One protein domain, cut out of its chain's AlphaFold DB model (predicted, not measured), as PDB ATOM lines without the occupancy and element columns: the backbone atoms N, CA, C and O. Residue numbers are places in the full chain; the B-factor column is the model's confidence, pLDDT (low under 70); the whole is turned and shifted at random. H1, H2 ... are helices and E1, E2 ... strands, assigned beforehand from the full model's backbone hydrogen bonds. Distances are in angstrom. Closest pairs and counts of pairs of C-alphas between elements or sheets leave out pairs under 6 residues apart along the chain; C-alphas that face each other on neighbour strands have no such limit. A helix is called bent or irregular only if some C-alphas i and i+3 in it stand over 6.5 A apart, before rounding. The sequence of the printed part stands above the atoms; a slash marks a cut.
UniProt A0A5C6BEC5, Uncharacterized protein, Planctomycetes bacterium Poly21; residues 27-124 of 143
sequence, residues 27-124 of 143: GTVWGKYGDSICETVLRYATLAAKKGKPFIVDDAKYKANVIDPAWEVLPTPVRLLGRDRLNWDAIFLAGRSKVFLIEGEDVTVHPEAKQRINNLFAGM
ATOM      1  N   GLY A  27      26.996  19.660  34.732       66.25
ATOM      2  CA  GLY A  27      27.982  20.371  33.913       66.25
ATOM      3  C   GLY A  27      27.640  20.410  32.419       66.25
ATOM      4  O   GLY A  27      27.702  21.474  31.810       66.25
ATOM      5  N   THR A  28      27.211  19.294  31.821       72.12
ATOM      6  CA  THR A  28      26.811  19.260  30.401       72.12
ATOM      7  C   THR A  28      25.530  20.054  30.150       72.12
ATOM      8  O   THR A  28      25.433  20.775  29.156       72.12
ATOM      9  N   VAL A  29      24.562  19.969  31.065       71.69
ATOM     10  CA  VAL A  29      23.324  20.757  30.987       71.69
ATOM     11  C   VAL A  29      23.625  22.248  31.149       71.69
ATOM     12  O   VAL A  29      23.117  23.054  30.374       71.69
ATOM     13  N   TRP A  30      24.499  22.625  32.083       70.56
ATOM     14  CA  TRP A  30      24.909  24.016  32.274       70.56
ATOM     15  C   TRP A  30      25.687  24.564  31.073       70.56
ATOM     16  O   TRP A  30      25.394  25.656  30.604       70.56
ATOM     17  N   GLY A  31      26.612  23.794  30.495       70.75
ATOM     18  CA  GLY A  31      27.358  24.218  29.305       70.75
ATOM     19  C   GLY A  31      26.482  24.423  28.061       70.75
ATOM     20  O   GLY A  31      26.823  25.219  27.194       70.75
ATOM     21  N   LYS A  32      25.346  23.721  27.967       76.50
ATOM     22  CA  LYS A  32      24.406  23.816  26.834       76.50
ATOM     23  C   LYS A  32      23.282  24.828  27.056       76.50
ATOM     24  O   LYS A  32      22.856  25.473  26.104       76.50
ATOM     25  N   TYR A  33      22.778  24.936  28.285       75.75
ATOM     26  CA  TYR A  33      21.569  25.696  28.612       75.75
ATOM     27  C   TYR A  33      21.809  26.830  29.614       75.75
ATOM     28  O   TYR A  33      20.886  27.597  29.864       75.75
ATOM     29  N   GLY A  34      23.014  26.976  30.169       72.88
ATOM     30  CA  GLY A  34      23.350  27.971  31.193       72.88
ATOM     31  C   GLY A  34      23.040  29.404  30.771       72.88
ATOM     32  O   GLY A  34      22.447  30.153  31.547       72.88
ATOM     33  N   ASP A  35      23.338  29.766  29.521       75.88
ATOM     34  CA  ASP A  35      22.983  31.080  28.973       75.88
ATOM     35  C   ASP A  35      21.466  31.301  28.921       75.88
ATOM     36  O   ASP A  35      20.978  32.328  29.390       75.88
ATOM     37  N   SER A  36      20.717  30.312  28.423       73.94
ATOM     38  CA  SER A  36      19.250  30.362  28.328       73.94
ATOM     39  C   SER A  36      18.581  30.392  29.708       73.94
ATOM     40  O   SER A  36      17.605  31.117  29.914       73.94
ATOM     41  N   ILE A  37      19.137  29.652  30.674       73.31
ATOM     42  CA  ILE A  37      18.730  29.688  32.080       73.31
ATOM     43  C   ILE A  37      18.923  31.111  32.607       73.31
ATOM     44  O   ILE A  37      17.952  31.721  33.049       73.31
ATOM     45  N   CYS A  38      20.136  31.668  32.502       74.44
ATOM     46  CA  CYS A  38      20.455  33.008  32.999       74.44
ATOM     47  C   CYS A  38      19.569  34.089  32.366       74.44
ATOM     48  O   CYS A  38      19.071  34.963  33.069       74.44
ATOM     49  N   GLU A  39      19.335  34.027  31.059       77.62
ATOM     50  CA  GLU A  39      18.474  34.978  30.357       77.62
ATOM     51  C   GLU A  39      17.016  34.888  30.826       77.62
ATOM     52  O   GLU A  39      16.374  35.906  31.097       77.62
ATOM     53  N   THR A  40      16.505  33.669  31.007       77.62
ATOM     54  CA  THR A  40      15.158  33.443  31.542       77.62
ATOM     55  C   THR A  40      15.039  34.019  32.952       77.62
ATOM     56  O   THR A  40      14.091  34.754  33.232       77.62
ATOM     57  N   VAL A  41      16.033  33.775  33.814       74.12
ATOM     58  CA  VAL A  41      16.099  34.355  35.164       74.12
ATOM     59  C   VAL A  41      16.056  35.881  35.111       74.12
ATOM     60  O   VAL A  41      15.258  36.495  35.817       74.12
ATOM     61  N   LEU A  42      16.881  36.503  34.265       76.00
ATOM     62  CA  LEU A  42      16.947  37.960  34.127       76.00
ATOM     63  C   LEU A  42      15.624  38.551  33.647       76.00
ATOM     64  O   LEU A  42      15.196  39.596  34.141       76.00
ATOM     65  N   ARG A  43      14.930  37.873  32.732       80.94
ATOM     66  CA  ARG A  43      13.604  38.295  32.276       80.94
ATOM     67  C   ARG A  43      12.597  38.312  33.426       80.94
ATOM     68  O   ARG A  43      11.895  39.301  33.612       80.94
ATOM     69  N   TYR A  44      12.534  37.257  34.235       77.56
ATOM     70  CA  TYR A  44      11.634  37.238  35.394       77.56
ATOM     71  C   TYR A  44      12.070  38.208  36.497       77.56
ATOM     72  O   TYR A  44      11.223  38.834  37.129       77.56
ATOM     73  N   ALA A  45      13.377  38.404  36.682       74.06
ATOM     74  CA  ALA A  45      13.903  39.381  37.625       74.06
ATOM     75  C   ALA A  45      13.529  40.817  37.225       74.06
ATOM     76  O   ALA A  45      13.015  41.566  38.048       74.06
ATOM     77  N   THR A  46      13.697  41.194  35.958       76.75
ATOM     78  CA  THR A  46      13.290  42.519  35.451       76.75
ATOM     79  C   THR A  46      11.778  42.735  35.534       76.75
ATOM     80  O   THR A  46      11.332  43.833  35.867       76.75
ATOM     81  N   LEU A  47      10.970  41.692  35.314       78.00
ATOM     82  CA  LEU A  47       9.522  41.748  35.538       78.00
ATOM     83  C   LEU A  47       9.170  41.956  37.017       78.00
ATOM     84  O   LEU A  47       8.271  42.736  37.323       78.00
ATOM     85  N   ALA A  48       9.877  41.298  37.935       73.56
ATOM     86  CA  ALA A  48       9.684  41.488  39.370       73.56
ATOM     87  C   ALA A  48      10.141  42.872  39.845       73.56
ATOM     88  O   ALA A  48       9.459  43.482  40.662       73.56
ATOM     89  N   ALA A  49      11.236  43.396  39.288       74.31
ATOM     90  CA  ALA A  49      11.719  44.748  39.562       74.31
ATOM     91  C   ALA A  49      10.653  45.806  39.238       74.31
ATOM     92  O   ALA A  49      10.399  46.692  40.048       74.31
ATOM     93  N   LYS A  50       9.921  45.637  38.126       75.62
ATOM     94  CA  LYS A  50       8.786  46.504  37.758       75.62
ATOM     95  C   LYS A  50       7.600  46.442  38.728       75.62
ATOM     96  O   LYS A  50       6.814  47.380  38.761       75.62
ATOM     97  N   LYS A  51       7.438  45.356  39.495       73.50
ATOM     98  CA  LYS A  51       6.383  45.232  40.522       73.50
ATOM     99  C   LYS A  51       6.767  45.891  41.855       73.50
ATOM    100  O   LYS A  51       5.926  45.984  42.748       73.50
ATOM    101  N   GLY A  52       8.013  46.350  41.985       70.81
ATOM    102  CA  GLY A  52       8.511  47.096  43.132       70.81
ATOM    103  C   GLY A  52       9.042  46.238  44.281       70.81
ATOM    104  O   GLY A  52       8.914  45.009  44.335       70.81
ATOM    105  N   LYS A  53       9.630  46.929  45.258       69.56
ATOM    106  CA  LYS A  53      10.280  46.353  46.440       69.56
ATOM    107  C   LYS A  53       9.437  45.365  47.261       69.56
ATOM    108  O   LYS A  53      10.005  44.342  47.637       69.56
ATOM    109  N   PRO A  54       8.131  45.564  47.540       72.94
ATOM    110  CA  PRO A  54       7.388  44.635  48.399       72.94
ATOM    111  C   PRO A  54       7.174  43.255  47.762       72.94
ATOM    112  O   PRO A  54       6.974  42.279  48.478       72.94
ATOM    113  N   PHE A  55       7.239  43.154  46.431       70.06
ATOM    114  CA  PHE A  55       7.186  41.873  45.720       70.06
ATOM    115  C   PHE A  55       8.508  41.126  45.747       70.06
ATOM    116  O   PHE A  55       8.521  39.898  45.697       70.06
ATOM    117  N   ILE A  56       9.607  41.873  45.794       74.19
ATOM    118  CA  ILE A  56      10.935  41.294  45.866       74.19
ATOM    119  C   ILE A  56      11.215  40.906  47.300       74.19
ATOM    120  O   ILE A  56      11.612  39.777  47.476       74.19
ATOM    121  N   VAL A  57      10.962  41.766  48.296       76.88
ATOM    122  CA  VAL A  57      11.306  41.528  49.711       76.88
ATOM    123  C   VAL A  57      10.594  40.307  50.317       76.88
ATOM    124  O   VAL A  57      11.161  39.624  51.168       76.88
ATOM    125  N   ASP A  58       9.379  40.026  49.861       82.44
ATOM    126  CA  ASP A  58       8.546  38.923  50.332       82.44
ATOM    127  C   ASP A  58       8.924  37.605  49.636       82.44
ATOM    128  O   ASP A  58       8.710  37.432  48.435       82.44
ATOM    129  N   ASP A  59       9.474  36.663  50.403       81.44
ATOM    130  CA  ASP A  59       9.970  35.382  49.891       81.44
ATOM    131  C   ASP A  59       8.874  34.538  49.228       81.44
ATOM    132  O   ASP A  59       9.132  33.893  48.208       81.44
ATOM    133  N   ALA A  60       7.643  34.569  49.747       83.31
ATOM    134  CA  ALA A  60       6.530  33.814  49.178       83.31
ATOM    135  C   ALA A  60       6.102  34.402  47.827       83.31
ATOM    136  O   ALA A  60       5.904  33.670  46.854       83.31
ATOM    137  N   LYS A  61       6.024  35.736  47.733       82.06
ATOM    138  CA  LYS A  61       5.705  36.420  46.469       82.06
ATOM    139  C   LYS A  61       6.817  36.264  45.446       82.06
ATOM    140  O   LYS A  61       6.520  36.020  44.275       82.06
ATOM    141  N   TYR A  62       8.070  36.373  45.878       81.00
ATOM    142  CA  TYR A  62       9.238  36.186  45.030       81.00
ATOM    143  C   TYR A  62       9.281  34.762  44.468       81.00
ATOM    144  O   TYR A  62       9.469  34.576  43.265       81.00
ATOM    145  N   LYS A  63       9.001  33.756  45.303       84.12
ATOM    146  CA  LYS A  63       8.909  32.365  44.861       84.12
ATOM    147  C   LYS A  63       7.824  32.172  43.798       84.12
ATOM    148  O   LYS A  63       8.141  31.738  42.693       84.12
ATOM    149  N   ALA A  64       6.600  32.611  44.085       84.12
ATOM    150  CA  ALA A  64       5.455  32.426  43.195       84.12
ATOM    151  C   ALA A  64       5.551  33.206  41.868       84.12
ATOM    152  O   ALA A  64       4.996  32.783  40.859       84.12
ATOM    153  N   ASN A  65       6.226  34.363  41.846       80.31
ATOM    154  CA  ASN A  65       6.273  35.235  40.662       80.31
ATOM    155  C   ASN A  65       7.575  35.142  39.863       80.31
ATOM    156  O   ASN A  65       7.605  35.585  38.715       80.31
ATOM    157  N   VAL A  66       8.651  34.629  40.462       80.12
ATOM    158  CA  VAL A  66       9.978  34.583  39.835       80.12
ATOM    159  C   VAL A  66      10.491  33.158  39.790       80.12
ATOM    160  O   VAL A  66      10.762  32.661  38.705       80.12
ATOM    161  N   ILE A  67      10.602  32.493  40.940       84.06
ATOM    162  CA  ILE A  67      11.275  31.190  41.038       84.06
ATOM    163  C   ILE A  67      10.481  30.095  40.318       84.06
ATOM    164  O   ILE A  67      11.051  29.375  39.497       84.06
ATOM    165  N   ASP A  68       9.183  29.991  40.604       85.88
ATOM    166  CA  ASP A  68       8.286  28.987  40.025       85.88
ATOM    167  C   ASP A  68       8.109  29.164  38.505       85.88
ATOM    168  O   ASP A  68       8.414  28.229  37.762       85.88
ATOM    169  N   PRO A  69       7.731  30.350  37.986       84.19
ATOM    170  CA  PRO A  69       7.569  30.520  36.545       84.19
ATOM    171  C   PRO A  69       8.904  30.474  35.790       84.19
ATOM    172  O   PRO A  69       8.940  29.998  34.655       84.19
ATOM    173  N   ALA A  70      10.019  30.910  36.394       83.19
ATOM    174  CA  ALA A  70      11.328  30.736  35.769       83.19
ATOM    175  C   ALA A  70      11.684  29.252  35.624       83.19
ATOM    176  O   ALA A  70      12.237  28.887  34.593       83.19
ATOM    177  N   TRP A  71      11.336  28.410  36.606       84.62
ATOM    178  CA  TRP A  71      11.548  26.961  36.559       84.62
ATOM    179  C   TRP A  71      10.705  26.271  35.479       84.62
ATOM    180  O   TRP A  71      11.207  25.410  34.754       84.62
ATOM    181  N   GLU A  72       9.436  26.654  35.336       84.94
ATOM    182  CA  GLU A  72       8.525  26.054  34.350       84.94
ATOM    183  C   GLU A  72       8.954  26.318  32.904       84.94
ATOM    184  O   GLU A  72       8.825  25.442  32.044       84.94
ATOM    185  N   VAL A  73       9.526  27.496  32.642       84.75
ATOM    186  CA  VAL A  73      10.015  27.878  31.310       84.75
ATOM    187  C   VAL A  73      11.357  27.226  30.968       84.75
ATOM    188  O   VAL A  73      11.771  27.244  29.807       84.75
ATOM    189  N   LEU A  74      12.033  26.592  31.932       80.06
ATOM    190  CA  LEU A  74      13.296  25.925  31.646       80.06
ATOM    191  C   LEU A  74      13.131  24.773  30.643       80.06
ATOM    192  O   LEU A  74      12.109  24.065  30.643       80.06
ATOM    193  N   PRO A  75      14.174  24.518  29.830       79.56
ATOM    194  CA  PRO A  75      14.222  23.358  28.958       79.56
ATOM    195  C   PRO A  75      13.973  22.069  29.745       79.56
ATOM    196  O   PRO A  75      14.534  21.861  30.823       79.56
ATOM    197  N   THR A  76      13.178  21.163  29.172       80.44
ATOM    198  CA  THR A  76      12.912  19.820  29.713       80.44
ATOM    199  C   THR A  76      14.158  19.098  30.251       80.44
ATOM    200  O   THR A  76      14.069  18.571  31.359       80.44
ATOM    201  N   PRO A  77      15.328  19.088  29.572       77.06
ATOM    202  CA  PRO A  77      16.525  18.434  30.116       77.06
ATOM    203  C   PRO A  77      17.003  19.019  31.454       77.06
ATOM    204  O   PRO A  77      17.495  18.275  32.295       77.06
ATOM    205  N   VAL A  78      16.814  20.320  31.693       76.06
ATOM    206  CA  VAL A  78      17.135  20.955  32.981       76.06
ATOM    207  C   VAL A  78      16.128  20.526  34.046       76.06
ATOM    208  O   VAL A  78      16.513  20.177  35.159       76.06
ATOM    209  N   ARG A  79      14.837  20.465  33.696       81.75
ATOM    210  CA  ARG A  79      13.786  19.986  34.607       81.75
ATOM    211  C   ARG A  79      13.965  18.519  35.000       81.75
ATOM    212  O   ARG A  79      13.666  18.170  36.137       81.75
ATOM    213  N   LEU A  80      14.509  17.688  34.107       81.50
ATOM    214  CA  LEU A  80      14.837  16.286  34.389       81.50
ATOM    215  C   LEU A  80      15.949  16.112  35.435       81.50
ATOM    216  O   LEU A  80      15.994  15.072  36.086       81.50
ATOM    217  N   LEU A  81      16.820  17.111  35.636       78.00
ATOM    218  CA  LEU A  81      17.787  17.086  36.741       78.00
ATOM    219  C   LEU A  81      17.098  17.199  38.103       78.00
ATOM    220  O   LEU A  81      17.620  16.687  39.087       78.00
ATOM    221  N   GLY A  82      15.928  17.834  38.155       79.69
ATOM    222  CA  GLY A  82      15.174  18.066  39.378       79.69
ATOM    223  C   GLY A  82      15.537  19.383  40.069       79.69
ATOM    224  O   GLY A  82      16.701  19.774  40.165       79.69
ATOM    225  N   ARG A  83      14.500  20.052  40.580       83.00
ATOM    226  CA  ARG A  83      14.581  21.352  41.264       83.00
ATOM    227  C   ARG A  83      15.454  21.290  42.518       83.00
ATOM    228  O   ARG A  83      16.297  22.162  42.721       83.00
ATOM    229  N   ASP A  84      15.294  20.221  43.297       79.94
ATOM    230  CA  ASP A  84      16.021  20.007  44.553       79.94
ATOM    231  C   ASP A  84      17.503  19.712  44.312       79.94
ATOM    232  O   ASP A  84      18.362  20.244  45.006       79.94
ATOM    233  N   ARG A  85      17.837  18.933  43.273       76.50
ATOM    234  CA  ARG A  85      19.241  18.643  42.929       76.50
ATOM    235  C   ARG A  85      20.010  19.884  42.495       76.50
ATOM    236  O   ARG A  85      21.220  19.946  42.683       76.50
ATOM    237  N   LEU A  86      19.314  20.849  41.902       74.06
ATOM    238  CA  LEU A  86      19.887  22.125  41.495       74.06
ATOM    239  C   LEU A  86      19.853  23.174  42.609       74.06
ATOM    240  O   LEU A  86      20.338  24.276  42.380       74.06
ATOM    241  N   ASN A  87      19.270  22.871  43.779       79.19
ATOM    242  CA  ASN A  87      19.024  23.841  44.850       79.19
ATOM    243  C   ASN A  87      18.409  25.152  44.326       79.19
ATOM    244  O   ASN A  87      18.741  26.240  44.799       79.19
ATOM    245  N   TRP A  88      17.524  25.049  43.329       81.81
ATOM    246  CA  TRP A  88      17.037  26.188  42.545       81.81
ATOM    247  C   TRP A  88      16.480  27.305  43.436       81.81
ATOM    248  O   TRP A  88      16.872  28.464  43.315       81.81
ATOM    249  N   ASP A  89      15.646  26.942  44.408       83.00
ATOM    250  CA  ASP A  89      15.018  27.892  45.332       83.00
ATOM    251  C   ASP A  89      16.051  28.616  46.188       83.00
ATOM    252  O   ASP A  89      16.009  29.838  46.321       83.00
ATOM    253  N   ALA A  90      17.007  27.864  46.734       80.50
ATOM    254  CA  ALA A  90      18.047  28.405  47.594       80.50
ATOM    255  C   ALA A  90      18.978  29.347  46.820       80.50
ATOM    256  O   ALA A  90      19.345  30.398  47.343       80.50
ATOM    257  N   ILE A  91      19.317  29.022  45.566       78.25
ATOM    258  CA  ILE A  91      20.157  29.872  44.710       78.25
ATOM    259  C   ILE A  91      19.465  31.198  44.423       78.25
ATOM    260  O   ILE A  91      20.091  32.252  44.514       78.25
ATOM    261  N   PHE A  92      18.176  31.168  44.100       76.94
ATOM    262  CA  PHE A  92      17.426  32.385  43.810       76.94
ATOM    263  C   PHE A  92      17.216  33.243  45.051       76.94
ATOM    264  O   PHE A  92      17.404  34.457  44.986       76.94
ATOM    265  N   LEU A  93      16.877  32.632  46.189       80.25
ATOM    266  CA  LEU A  93      16.719  33.351  47.452       80.25
ATOM    267  C   LEU A  93      18.048  33.975  47.904       80.25
ATOM    268  O   LEU A  93      18.092  35.169  48.199       80.25
ATOM    269  N   ALA A  94      19.151  33.220  47.866       79.94
ATOM    270  CA  ALA A  94      20.482  33.726  48.214       79.94
ATOM    271  C   ALA A  94      21.029  34.728  47.182       79.94
ATOM    272  O   ALA A  94      21.783  35.642  47.521       79.94
ATOM    273  N   GLY A  95      20.663  34.563  45.910       74.81
ATOM    274  CA  GLY A  95      21.055  35.430  44.807       74.81
ATOM    275  C   GLY A  95      20.264  36.728  44.738       74.81
ATOM    276  O   GLY A  95      20.742  37.686  44.133       74.81
ATOM    277  N   ARG A  96      19.098  36.809  45.387       75.81
ATOM    278  CA  ARG A  96      18.213  37.977  45.325       75.81
ATOM    279  C   ARG A  96      18.922  39.266  45.733       75.81
ATOM    280  O   ARG A  96      18.858  40.253  45.011       75.81
ATOM    281  N   SER A  97      19.676  39.244  46.828       73.06
ATOM    282  CA  SER A  97      20.454  40.404  47.294       73.06
ATOM    283  C   SER A  97      21.625  40.781  46.378       73.06
ATOM    284  O   SER A  97      22.138  41.890  46.467       73.06
ATOM    285  N   LYS A  98      22.062  39.872  45.497       72.06
ATOM    286  CA  LYS A  98      23.153  40.101  44.537       72.06
ATOM    287  C   LYS A  98      22.649  40.537  43.161       72.06
ATOM    288  O   LYS A  98      23.382  41.205  42.436       72.06
ATOM    289  N   VAL A  99      21.445  40.113  42.780       72.50
ATOM    290  CA  VAL A  99      20.829  40.383  41.472       72.50
ATOM    291  C   VAL A  99      20.049  41.696  41.480       72.50
ATOM    292  O   VAL A  99      20.049  42.404  40.472       72.50
ATOM    293  N   PHE A 100      19.418  42.038  42.605       73.12
ATOM    294  CA  PHE A 100      18.642  43.265  42.748       73.12
ATOM    295  C   PHE A 100      19.425  44.322  43.518       73.12
ATOM    296  O   PHE A 100      19.860  44.090  44.644       73.12
ATOM    297  N   LEU A 101      19.553  45.499  42.914       73.00
ATOM    298  CA  LEU A 101      19.939  46.722  43.595       73.00
ATOM    299  C   LEU A 101      18.649  47.400  44.049       73.00
ATOM    300  O   LEU A 101      17.815  47.792  43.235       73.00
ATOM    301  N   ILE A 102      18.455  47.453  45.363       67.50
ATOM    302  CA  ILE A 102      17.300  48.105  45.973       67.50
ATOM    303  C   ILE A 102      17.784  49.452  46.506       67.50
ATOM    304  O   ILE A 102      18.380  49.506  47.582       67.50
ATOM    305  N   GLU A 103      17.529  50.530  45.766       64.69
ATOM    306  CA  GLU A 103      17.797  51.904  46.198       64.69
ATOM    307  C   GLU A 103      16.471  52.567  46.586       64.69
ATOM    308  O   GLU A 103      15.717  53.059  45.754       64.69
ATOM    309  N   GLY A 104      16.139  52.539  47.881       64.62
ATOM    310  CA  GLY A 104      14.880  53.117  48.363       64.62
ATOM    311  C   GLY A 104      13.654  52.319  47.903       64.62
ATOM    312  O   GLY A 104      13.470  51.190  48.376       64.62
ATOM    313  N   GLU A 105      12.815  52.921  47.053       59.47
ATOM    314  CA  GLU A 105      11.661  52.294  46.377       59.47
ATOM    315  C   GLU A 105      11.999  51.765  44.976       59.47
ATOM    316  O   GLU A 105      11.311  50.861  44.490       59.47
ATOM    317  N   ASP A 106      13.076  52.264  44.366       57.91
ATOM    318  CA  ASP A 106      13.503  51.846  43.043       57.91
ATOM    319  C   ASP A 106      14.257  50.524  43.129       57.91
ATOM    320  O   ASP A 106      15.246  50.353  43.850       57.91
ATOM    321  N   VAL A 107      13.754  49.550  42.375       69.62
ATOM    322  CA  VAL A 107      14.411  48.261  42.225       69.62
ATOM    323  C   VAL A 107      14.970  48.179  40.822       69.62
ATOM    324  O   VAL A 107      14.229  48.109  39.842       69.62
ATOM    325  N   THR A 108      16.293  48.148  40.731       73.00
ATOM    326  CA  THR A 108      17.000  47.940  39.473       73.00
ATOM    327  C   THR A 108      17.671  46.572  39.475       73.00
ATOM    328  O   THR A 108      18.100  46.044  40.505       73.00
ATOM    329  N   VAL A 109      17.714  45.939  38.305       73.38
ATOM    330  CA  VAL A 109      18.492  44.711  38.124       73.38
ATOM    331  C   VAL A 109      19.932  45.126  37.864       73.38
ATOM    332  O   VAL A 109      20.186  45.991  37.026       73.38
ATOM    333  N   HIS A 110      20.873  44.522  38.587       72.25
ATOM    334  CA  HIS A 110      22.289  44.829  38.423       72.25
ATOM    335  C   HIS A 110      22.717  44.585  36.955       72.25
ATOM    336  O   HIS A 110      22.365  43.543  36.402       72.25
ATOM    337  N   PRO A 111      23.514  45.465  36.315       70.75
ATOM    338  CA  PRO A 111      23.948  45.273  34.923       70.75
ATOM    339  C   PRO A 111      24.722  43.955  34.731       70.75
ATOM    340  O   PRO A 111      24.444  43.186  33.819       70.75
ATOM    341  N   GLU A 112      25.598  43.614  35.681       73.00
ATOM    342  CA  GLU A 112      26.281  42.308  35.771       73.00
ATOM    343  C   GLU A 112      25.450  41.159  36.379       73.00
ATOM    344  O   GLU A 112      26.002  40.160  36.847       73.00
ATOM    345  N   ALA A 113      24.118  41.257  36.424       68.69
ATOM    346  CA  ALA A 113      23.290  40.202  37.012       68.69
ATOM    347  C   ALA A 113      23.506  38.841  36.326       68.69
ATOM    348  O   ALA A 113      23.539  37.821  37.013       68.69
ATOM    349  N   LYS A 114      23.759  38.816  35.007       69.62
ATOM    350  CA  LYS A 114      24.100  37.584  34.272       69.62
ATOM    351  C   LYS A 114      25.350  36.907  34.842       69.62
ATOM    352  O   LYS A 114      25.319  35.719  35.152       69.62
ATOM    353  N   GLN A 115      26.435  37.666  35.018       72.06
ATOM    354  CA  GLN A 115      27.689  37.143  35.564       72.06
ATOM    355  C   GLN A 115      27.530  36.714  37.024       72.06
ATOM    356  O   GLN A 115      28.044  35.674  37.425       72.06
ATOM    357  N   ARG A 116      26.772  37.472  37.825       74.00
ATOM    358  CA  ARG A 116      26.509  37.137  39.233       74.00
ATOM    359  C   ARG A 116      25.703  35.847  39.382       74.00
ATOM    360  O   ARG A 116      26.038  35.040  40.245       74.00
ATOM    361  N   ILE A 117      24.689  35.636  38.540       72.81
ATOM    362  CA  ILE A 117      23.921  34.385  38.491       72.81
ATOM    363  C   ILE A 117      24.838  33.241  38.058       72.81
ATOM    364  O   ILE A 117      24.898  32.226  38.746       72.81
ATOM    365  N   ASN A 118      25.623  33.421  36.992       71.94
ATOM    366  CA  ASN A 118      26.556  32.391  36.540       71.94
ATOM    367  C   ASN A 118      27.564  32.006  37.639       71.94
ATOM    368  O   ASN A 118      27.757  30.828  37.906       71.94
ATOM    369  N   ASN A 119      28.116  32.982  38.365       73.88
ATOM    370  CA  ASN A 119      29.021  32.736  39.491       73.88
ATOM    371  C   ASN A 119      28.338  32.022  40.669       73.88
ATOM    372  O   ASN A 119      28.973  31.204  41.337       73.88
ATOM    373  N   LEU A 120      27.056  32.301  40.932       72.56
ATOM    374  CA  LEU A 120      26.278  31.594  41.956       72.56
ATOM    375  C   LEU A 120      26.095  30.116  41.605       72.56
ATOM    376  O   LEU A 120      26.273  29.262  42.469       72.56
ATOM    377  N   PHE A 121      25.790  29.813  40.343       69.25
ATOM    378  CA  PHE A 121      25.661  28.434  39.874       69.25
ATOM    379  C   PHE A 121      27.021  27.726  39.764       69.25
ATOM    380  O   PHE A 121      27.153  26.583  40.196       69.25
ATOM    381  N   ALA A 122      28.060  28.410  39.275       68.19
ATOM    382  CA  ALA A 122      29.416  27.874  39.160       68.19
ATOM    383  C   ALA A 122      30.042  27.528  40.520       68.19
ATOM    384  O   ALA A 122      30.783  26.555  40.620       68.19
ATOM    385  N   GLY A 123      29.719  28.281  41.578       64.81
ATOM    386  CA  GLY A 123      30.186  27.997  42.937       64.81
ATOM    387  C   GLY A 123      29.560  26.757  43.588       64.81
ATOM    388  O   GLY A 123      30.059  26.313  44.619       64.81
ATOM    389  N   MET A 124      28.484  26.203  43.013       58.69
ATOM    390  CA  MET A 124      27.726  25.084  43.590       58.69
ATOM    391  C   MET A 124      27.791  23.801  42.745       58.69
ATOM    392  O   MET A 124      27.468  22.723  43.247       58.69
TER     393      MET A 124
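Overview. This is residues 27 to 124 of the 143 residues of an uncharacterized protein of Planctomycetes bacterium Poly21 (UniProt A0A5C6BEC5). What is the main picture? A two-stranded hairpin, E1 and E2, lies at one end of an elongated helical body, and the short H4 lies at the other end. The long, kinked H1 runs lengthwise through the body, and H3, H5 and H6 complete a ring of crossed helices with it, H1 to H3 to H5 to H6 and back to H1. What are the counts and size? The printed part has 98 residues with six named helices and two named strands, in the order H1 H2 H3 H4 H5 E1 E2 H6; it is mostly helix, and E1 and E2 are antiparallel. It is compact, with a radius of gyration of the C-alphas of 12.8 A and spans of 40 by 24 by 19 A.

Along the chain. Where are the strands? E1 is residues 100 to 103, beginning at C-alpha 100 at (18.642, 43.265, 42.748), and E2 is residues 106 to 109. Where are the helices? H1 is residues 27 to 50, 32.7 A long from C-alpha 27 at (27.982, 20.371, 33.913). H2 is residues 53 to 57, H3 59 to 72 over 18.2 A, H4 76 to 81, H5 88 to 99 over 14.7 A, and H6 113 to 122 over 13.9 A, ending at C-alpha 122 at (29.416, 27.874, 39.160). Which are uneven? H1 has a kink of 63 degrees near residue 34 and is irregular, with C-alphas 32 and 35 7.7 A apart; H3 and H5 are only just irregular, at 6.6 A for C-alphas 65 and 68 and 6.7 A for 94 and 97.

Arrangement. What pairs the hairpin? N 101 and O 108 are 2.9 A apart, within hydrogen-bond range. The closest C-alphas of H1 and E2, of Ala 49 and Val 107, are 5.2 A apart. What does the hub, H1, touch? With residues 40 to 48 it touches H3, at Tyr 44 and Val 66, closest C-alphas 5.4 A, and with residues 34 to 42 H6, at Cys 38 and Lys 114, 6.0 A. It only just touches H4, with 3 pairs of C-alphas within 8 A, and touches H2 only at the corner. What of H5? It touches H6 at a steep tilt of 41 degrees, opposite ways, with C-alphas of Val 99 and Ala 113 closest at 5.1 A, and H3 at Ile 67 and Asp 89, 6.6 A. How are the helix backbones? Every O i to N i+4 pair is within hydrogen-bond range in H2 and H6, against 18 of 20 in H1, 8 of 10 in H3, 1 of 2 in H4 and 6 of 8 in H5.

Size, cuts and confidence. How far does it reach? The two C-alphas farthest apart, of Thr 28 and Gly 104, are 40.1 A apart. Are there cuts or long links? The printed part has no cut and no long link. Where is confidence low? The mean pLDDT of the printed part is 75.4, and residues 27, 53, 102 to 107, 113 to 114 and 121 to 124 are under 70.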